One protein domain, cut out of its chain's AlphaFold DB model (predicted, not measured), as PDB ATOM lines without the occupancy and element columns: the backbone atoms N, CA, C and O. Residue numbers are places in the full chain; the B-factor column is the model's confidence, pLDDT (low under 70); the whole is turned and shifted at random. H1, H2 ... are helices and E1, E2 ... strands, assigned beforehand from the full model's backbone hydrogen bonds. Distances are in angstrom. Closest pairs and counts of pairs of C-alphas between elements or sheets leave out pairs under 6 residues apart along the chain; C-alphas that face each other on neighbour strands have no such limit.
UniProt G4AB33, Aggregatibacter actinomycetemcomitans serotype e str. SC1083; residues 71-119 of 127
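AT A GLANCE: This is residues 71 to 119 of the 127 residues of a protein of Aggregatibacter actinomycetemcomitans serotype e str. SC1083 (UniProt G4AB33). Two parallel strands, E1 and E2, lie side by side as a narrow ribbon, with one short helix, H1, over one face of it; E2 runs on into E3, and E3 and E4 make a small hairpin that reaches out as an arm and makes much of the length. The printed part has 49 residues with one named helix and four named strands, in the order E1, H1, E2, E3, E4, and its class is mixed, helices and strands. The sheet E1, E2 is parallel, and the separate sheet E3, E4 is antiparallel. The whole is loose, with a radius of gyration of the C-alphas of 12.2 A, and flat, spanning 37 by 23 by 8 A.

IN THESE COORDINATES: Start at Thr 71 and go to C-alpha 75 at (59.029, 123.687, 71.605); there E1 begins, residues 75 to 80, 15.1 A from first to last C-alpha. Next find C-alpha 84 at (48.728, 114.024, 61.942), from which H1 runs through residues 84 to 92, 12.1 A long. E2 follows as residues 96 to 101, 15.6 A long. Then look for E3, residues 103 to 105, 6.2 A long, and E4, residues 108 to 110, 6.5 A long, which ends at C-alpha 110 at (48.035, 131.817, 54.179).

HOW THE PARTS SIT: Begin with E1 and E2, parallel neighbours with 30 degrees between their directions. Look at N 76 and O 96, 2.8 A apart, and N 98 and O 76, 2.9 A apart, both within hydrogen-bond range. E1, H1 and E2 form a strand-helix-strand unit, two parallel neighbour strands with a helix between them in the chain, and its crossover is right-handed. The closest C-alphas of H1 and E2 are those of Ile 90 and Leu 97, 6.6 A apart; those of E1 and H1 are Ile 76 and Ile 90, 7.1 A apart. In H1 every O i to N i+4 pair is within hydrogen-bond range. From E2, pass Leu 102: E2 runs on into E3 at 21 degrees, and the two meet only through their link. E3 and E4 form a hairpin, antiparallel with 142 degrees between their directions; N 103 and O 110 are 2.9 A apart and N 110 and O 103 are 2.8 A apart, within hydrogen-bond range. H1 is apart from E3 and from E4.

THE WHOLE: The two C-alphas farthest apart are those of Thr 71 and Asn 106, at 38.6 A. The printed part has no cut, and the four links between its named elements are tight. After E4, residues 111 to 119 hold no named helix and no named strand. The mean pLDDT of the printed part is 90.1, but look at the B-factor column of residues 115 to 119, which are under 70.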
ATOM      1  N   THR A  71      66.286 119.203  72.286       96.94
ATOM      2  CA  THR A  71      66.216 118.546  73.599       96.94
ATOM      3  C   THR A  71      64.765 118.201  73.950       96.94
ATOM      4  O   THR A  71      63.817 118.739  73.371       96.94
ATOM      5  N   GLU A  72      64.557 117.271  74.884       96.94
ATOM      6  CA  GLU A  72      63.232 117.068  75.476       96.94
ATOM      7  C   GLU A  72      62.691 118.375  76.068       96.94
ATOM      8  O   GLU A  72      63.436 119.189  76.607       96.94
ATOM      9  N   ASN A  73      61.374 118.554  76.003       96.31
ATOM     10  CA  ASN A  73      60.641 119.761  76.391       96.31
ATOM     11  C   ASN A  73      60.876 121.009  75.528       96.31
ATOM     12  O   ASN A  73      60.161 121.997  75.746       96.31
ATOM     13  N   ASP A  74      61.772 120.961  74.534       95.44
ATOM     14  CA  ASP A  74      61.856 122.010  73.518       95.44
ATOM     15  C   ASP A  74      60.527 122.146  72.782       95.44
ATOM     16  O   ASP A  74      59.741 121.202  72.649       95.44
ATOM     17  N   THR A  75      60.260 123.362  72.319       93.81
ATOM     18  CA  THR A  75      59.029 123.687  71.605       93.81
ATOM     19  C   THR A  75      59.278 123.676  70.107       93.81
ATOM     20  O   THR A  75      60.124 124.413  69.616       93.81
ATOM     21  N   ILE A  76      58.504 122.870  69.381       93.06
ATOM     22  CA  ILE A  76      58.535 122.789  67.923       93.06
ATOM     23  C   ILE A  76      57.275 123.447  67.370       93.06
ATOM     24  O   ILE A  76      56.150 123.088  67.732       93.06
ATOM     25  N   CYS A  77      57.476 124.411  66.477       91.00
ATOM     26  CA  CYS A  77      56.398 125.071  65.760       91.00
ATOM     27  C   CYS A  77      55.941 124.246  64.558       91.00
ATOM     28  O   CYS A  77      56.756 123.749  63.783       91.00
ATOM     29  N   LEU A  78      54.626 124.140  64.378       91.00
ATOM     30  CA  LEU A  78      54.032 123.487  63.216       91.00
ATOM     31  C   LEU A  78      52.834 124.289  62.719       91.00
ATOM     32  O   LEU A  78      51.937 124.620  63.497       91.00
ATOM     33  N   PHE A  79      52.796 124.561  61.415       91.94
ATOM     34  CA  PHE A  79      51.621 125.160  60.791       91.94
ATOM     35  C   PHE A  79      50.416 124.225  60.894       91.94
ATOM     36  O   PHE A  79      50.560 123.027  60.666       91.94
ATOM     37  N   THR A  80      49.238 124.746  61.243       92.62
ATOM     38  CA  THR A  80      48.002 123.951  61.337       92.62
ATOM     39  C   THR A  80      46.891 124.511  60.441       92.62
ATOM     40  O   THR A  80      46.790 125.729  60.295       92.62
ATOM     41  N   PRO A  81      46.042 123.657  59.830       94.38
ATOM     42  CA  PRO A  81      46.031 122.192  59.929       94.38
ATOM     43  C   PRO A  81      47.222 121.536  59.209       94.38
ATOM     44  O   PRO A  81      47.733 122.063  58.227       94.38
ATOM     45  N   SER A  82      47.674 120.385  59.716       93.81
ATOM     46  CA  SER A  82      48.803 119.633  59.154       93.81
ATOM     47  C   SER A  82      48.628 118.126  59.338       93.81
ATOM     48  O   SER A  82      47.706 117.659  60.009       93.81
ATOM     49  N   TYR A  83      49.498 117.364  58.685       93.88
ATOM     50  CA  TYR A  83      49.493 115.911  58.656       93.88
ATOM     51  C   TYR A  83      49.718 115.323  60.059       93.88
ATOM     52  O   TYR A  83      50.760 115.545  60.673       93.88
ATOM     53  N   SER A  84      48.750 114.546  60.560       94.12
ATOM     54  CA  SER A  84      48.728 114.024  61.942       94.12
ATOM     55  C   SER A  84      50.031 113.329  62.391       94.12
ATOM     56  O   SER A  84      50.512 113.627  63.486       94.12
ATOM     57  N   PRO A  85      50.698 112.501  61.562       95.88
ATOM     58  CA  PRO A  85      51.985 111.914  61.934       95.88
ATOM     59  C   PRO A  85      53.108 112.907  62.257       95.88
ATOM     60  O   PRO A  85      53.983 112.553  63.042       95.88
ATOM     61  N   MET A  86      53.082 114.140  61.735       95.00
ATOM     62  CA  MET A  86      54.035 115.183  62.143       95.00
ATOM     63  C   MET A  86      53.808 115.614  63.594       95.00
ATOM     64  O   MET A  86      54.758 115.724  64.363       95.00
ATOM     65  N   LEU A  87      52.544 115.811  63.987       94.75
ATOM     66  CA  LEU A  87      52.178 116.168  65.361       94.75
ATOM     67  C   LEU A  87      52.584 115.041  66.317       94.75
ATOM     68  O   LEU A  87      53.207 115.292  67.347       94.75
ATOM     69  N   ASN A  88      52.290 113.796  65.939       96.06
ATOM     70  CA  ASN A  88      52.654 112.626  66.732       96.06
ATOM     71  C   ASN A  88      54.172 112.486  66.872       96.06
ATOM     72  O   ASN A  88      54.641 112.187  67.963       96.06
ATOM     73  N   ALA A  89      54.947 112.734  65.810       96.75
ATOM     74  CA  ALA A  89      56.405 112.677  65.880       96.75
ATOM     75  C   ALA A  89      56.977 113.678  66.899       96.75
ATOM     76  O   ALA A  89      57.924 113.343  67.602       96.75
ATOM     77  N   ILE A  90      56.390 114.870  67.034       96.44
ATOM     78  CA  ILE A  90      56.803 115.868  68.037       96.44
ATOM     79  C   ILE A  90      56.474 115.375  69.451       96.44
ATOM     80  O   ILE A  90      57.353 115.317  70.311       96.44
ATOM     81  N   LEU A  91      55.219 114.980  69.683       96.88
ATOM     82  CA  LEU A  91      54.735 114.606  71.013       96.88
ATOM     83  C   LEU A  91      55.377 113.311  71.531       96.88
ATOM     84  O   LEU A  91      55.773 113.251  72.691       96.88
ATOM     85  N   LEU A  92      55.532 112.296  70.675       97.69
ATOM     86  CA  LEU A  92      56.144 111.011  71.042       97.69
ATOM     87  C   LEU A  92      57.647 111.118  71.318       97.69
ATOM     88  O   LEU A  92      58.199 110.255  71.992       97.69
ATOM     89  N   ASN A  93      58.306 112.166  70.820       97.94
ATOM     90  CA  ASN A  93      59.691 112.482  71.163       97.94
ATOM     91  C   ASN A  93      59.802 113.416  72.379       97.94
ATOM     92  O   ASN A  93      60.863 113.992  72.601       97.94
ATOM     93  N   ASN A  94      58.740 113.598  73.170       98.19
ATOM     94  CA  ASN A  94      58.730 114.456  74.360       98.19
ATOM     95  C   ASN A  94      59.047 115.935  74.061       98.19
ATOM     96  O   ASN A  94      59.661 116.620  74.878       98.19
ATOM     97  N   ARG A  95      58.649 116.450  72.888       97.69
ATOM     98  CA  ARG A  95      58.708 117.889  72.571       97.69
ATOM     99  C   ARG A  95      57.328 118.519  72.723       97.69
ATOM    100  O   ARG A  95      56.296 117.860  72.595       97.69
ATOM    101  N   LYS A  96      57.303 119.822  72.986       96.06
ATOM    102  CA  LYS A  96      56.071 120.612  73.062       96.06
ATOM    103  C   LYS A  96      55.681 121.073  71.664       96.06
ATOM    104  O   LYS A  96      56.511 121.581  70.917       96.06
ATOM    105  N   LEU A  97      54.408 120.931  71.315       92.69
ATOM    106  CA  LEU A  97      53.874 121.422  70.048       92.69
ATOM    107  C   LEU A  97      53.372 122.863  70.204       92.69
ATOM    108  O   LEU A  97      52.437 123.111  70.964       92.69
ATOM    109  N   SER A  98      53.937 123.791  69.434       91.56
ATOM    110  CA  SER A  98      53.387 125.138  69.243       91.56
ATOM    111  C   SER A  98      52.659 125.208  67.903       91.56
ATOM    112  O   SER A  98      53.265 125.138  66.832       91.56
ATOM    113  N   GLN A  99      51.333 125.302  67.951       89.31
ATOM    114  CA  GLN A  99      50.523 125.359  66.739       89.31
ATOM    115  C   GLN A  99      50.539 126.767  66.151       89.31
ATOM    116  O   GLN A  99      50.232 127.731  66.845       89.31
ATOM    117  N   CYS A 100      50.850 126.859  64.861       90.31
ATOM    118  CA  CYS A 100      50.848 128.093  64.086       90.31
ATOM    119  C   CYS A 100      49.658 128.047  63.106       90.31
ATOM    120  O   CYS A 100      49.825 127.591  61.973       90.31
ATOM    121  N   PRO A 101      48.435 128.419  63.527       91.88
ATOM    122  CA  PRO A 101      47.253 128.294  62.685       91.88
ATOM    123  C   PRO A 101      47.382 129.152  61.423       91.88
ATOM    124  O   PRO A 101      47.622 130.357  61.491       91.88
ATOM    125  N   LEU A 102      47.203 128.514  60.270       92.94
ATOM    126  CA  LEU A 102      47.133 129.168  58.972       92.94
ATOM    127  C   LEU A 102      45.777 129.857  58.809       92.94
ATOM    128  O   LEU A 102      44.733 129.326  59.194       92.94
ATOM    129  N   VAL A 103      45.783 131.024  58.174       94.44
ATOM    130  CA  VAL A 103      44.567 131.769  57.851       94.44
ATOM    131  C   VAL A 103      43.980 131.208  56.567       94.44
ATOM    132  O   VAL A 103      44.633 131.212  55.526       94.44
ATOM    133  N   TYR A 104      42.737 130.739  56.624       95.88
ATOM    134  CA  TYR A 104      42.022 130.288  55.436       95.88
ATOM    135  C   TYR A 104      41.197 131.434  54.847       95.88
ATOM    136  O   TYR A 104      40.228 131.889  55.453       95.88
ATOM    137  N   TYR A 105      41.588 131.911  53.667       96.06
ATOM    138  CA  TYR A 105      40.909 132.999  52.965       96.06
ATOM    139  C   TYR A 105      41.036 132.825  51.448       96.06
ATOM    140  O   TYR A 105      42.087 132.431  50.940       96.06
ATOM    141  N   ASN A 106      39.958 133.112  50.712       96.00
ATOM    142  CA  ASN A 106      39.876 132.926  49.257       96.00
ATOM    143  C   ASN A 106      40.316 131.524  48.793       96.00
ATOM    144  O   ASN A 106      41.109 131.385  47.864       96.00
ATOM    145  N   GLN A 107      39.791 130.486  49.456       96.75
ATOM    146  CA  GLN A 107      40.041 129.069  49.141       96.75
ATOM    147  C   GLN A 107      41.515 128.641  49.235       96.75
ATOM    148  O   GLN A 107      41.923 127.643  48.641       96.75
ATOM    149  N   LYS A 108      42.334 129.399  49.967       96.94
ATOM    150  CA  LYS A 108      43.755 129.118  50.165       96.94
ATOM    151  C   LYS A 108      44.142 129.359  51.615       96.94
ATOM    152  O   LYS A 108      43.566 130.209  52.293       96.94
ATOM    153  N   TYR A 109      45.125 128.597  52.074       95.50
ATOM    154  CA  TYR A 109      45.782 128.845  53.347       95.50
ATOM    155  C   TYR A 109      46.909 129.859  53.168       95.50
ATOM    156  O   TYR A 109      47.659 129.799  52.195       95.50
ATOM    157  N   HIS A 110      47.028 130.765  54.132       92.50
ATOM    158  CA  HIS A 110      48.035 131.817  54.179       92.50
ATOM    159  C   HIS A 110      48.713 131.808  55.542       92.50
ATOM    160  O   HIS A 110      48.080 131.539  56.566       92.50
ATOM    161  N   ILE A 111      50.003 132.128  55.558       90.31
ATOM    162  CA  ILE A 111      50.745 132.338  56.799       90.31
ATOM    163  C   ILE A 111      50.426 133.747  57.312       90.31
ATOM    164  O   ILE A 111      50.568 134.726  56.576       90.31
ATOM    165  N   ASP A 112      50.019 133.863  58.576       87.06
ATOM    166  CA  ASP A 112      49.882 135.158  59.245       87.06
ATOM    167  C   ASP A 112      51.236 135.627  59.790       87.06
ATOM    168  O   ASP A 112      51.579 135.411  60.952       87.06
ATOM    169  N   PHE A 113      52.009 136.293  58.934       83.12
ATOM    170  CA  PHE A 113      53.301 136.871  59.312       83.12
ATOM    171  C   PHE A 113      53.189 138.033  60.312       83.12
ATOM    172  O   PHE A 113      54.192 138.405  60.918       83.12
ATOM    173  N   LYS A 114      52.000 138.628  60.500       77.69
ATOM    174  CA  LYS A 114      51.805 139.731  61.457       77.69
ATOM    175  C   LYS A 114      51.656 139.214  62.886       77.69
ATOM    176  O   LYS A 114      51.953 139.941  63.835       77.69
ATOM    177  N   ASN A 115      51.234 137.964  63.058       69.88
ATOM    178  CA  ASN A 115      51.168 137.330  64.365       69.88
ATOM    179  C   ASN A 115      52.557 136.825  64.792       69.88
ATOM    180  O   ASN A 115      52.947 135.680  64.566       69.88
ATOM    181  N   TRP A 116      53.315 137.723  65.425       55.84
ATOM    182  CA  TRP A 116      54.734 137.556  65.766       55.84
ATOM    183  C   TRP A 116      55.065 136.359  66.679       55.84
ATOM    184  O   TRP A 116      56.220 135.940  66.739       55.84
ATOM    185  N   LYS A 117      54.070 135.772  67.364       59.69
ATOM    186  CA  LYS A 117      54.260 134.634  68.283       59.69
ATOM    187  C   LYS A 117      54.800 133.377  67.593       59.69
ATOM    188  O   LYS A 117      55.324 132.501  68.273       59.69
ATOM    189  N   TYR A 118      54.687 133.293  66.268       53.69
ATOM    190  CA  TYR A 118      55.092 132.128  65.477       53.69
ATOM    191  C   TYR A 118      56.455 132.289  64.786       53.69
ATOM    192  O   TYR A 118      57.019 131.306  64.319       53.69
ATOM    193  N   VAL A 119      56.996 133.513  64.724       51.88
ATOM    194  CA  VAL A 119      58.164 133.856  63.888       51.88
ATOM    195  C   VAL A 119      59.503 133.630  64.612       51.88
ATOM    196  O   VAL A 119      60.512 133.387  63.961       51.88
TER     197      VAL A 119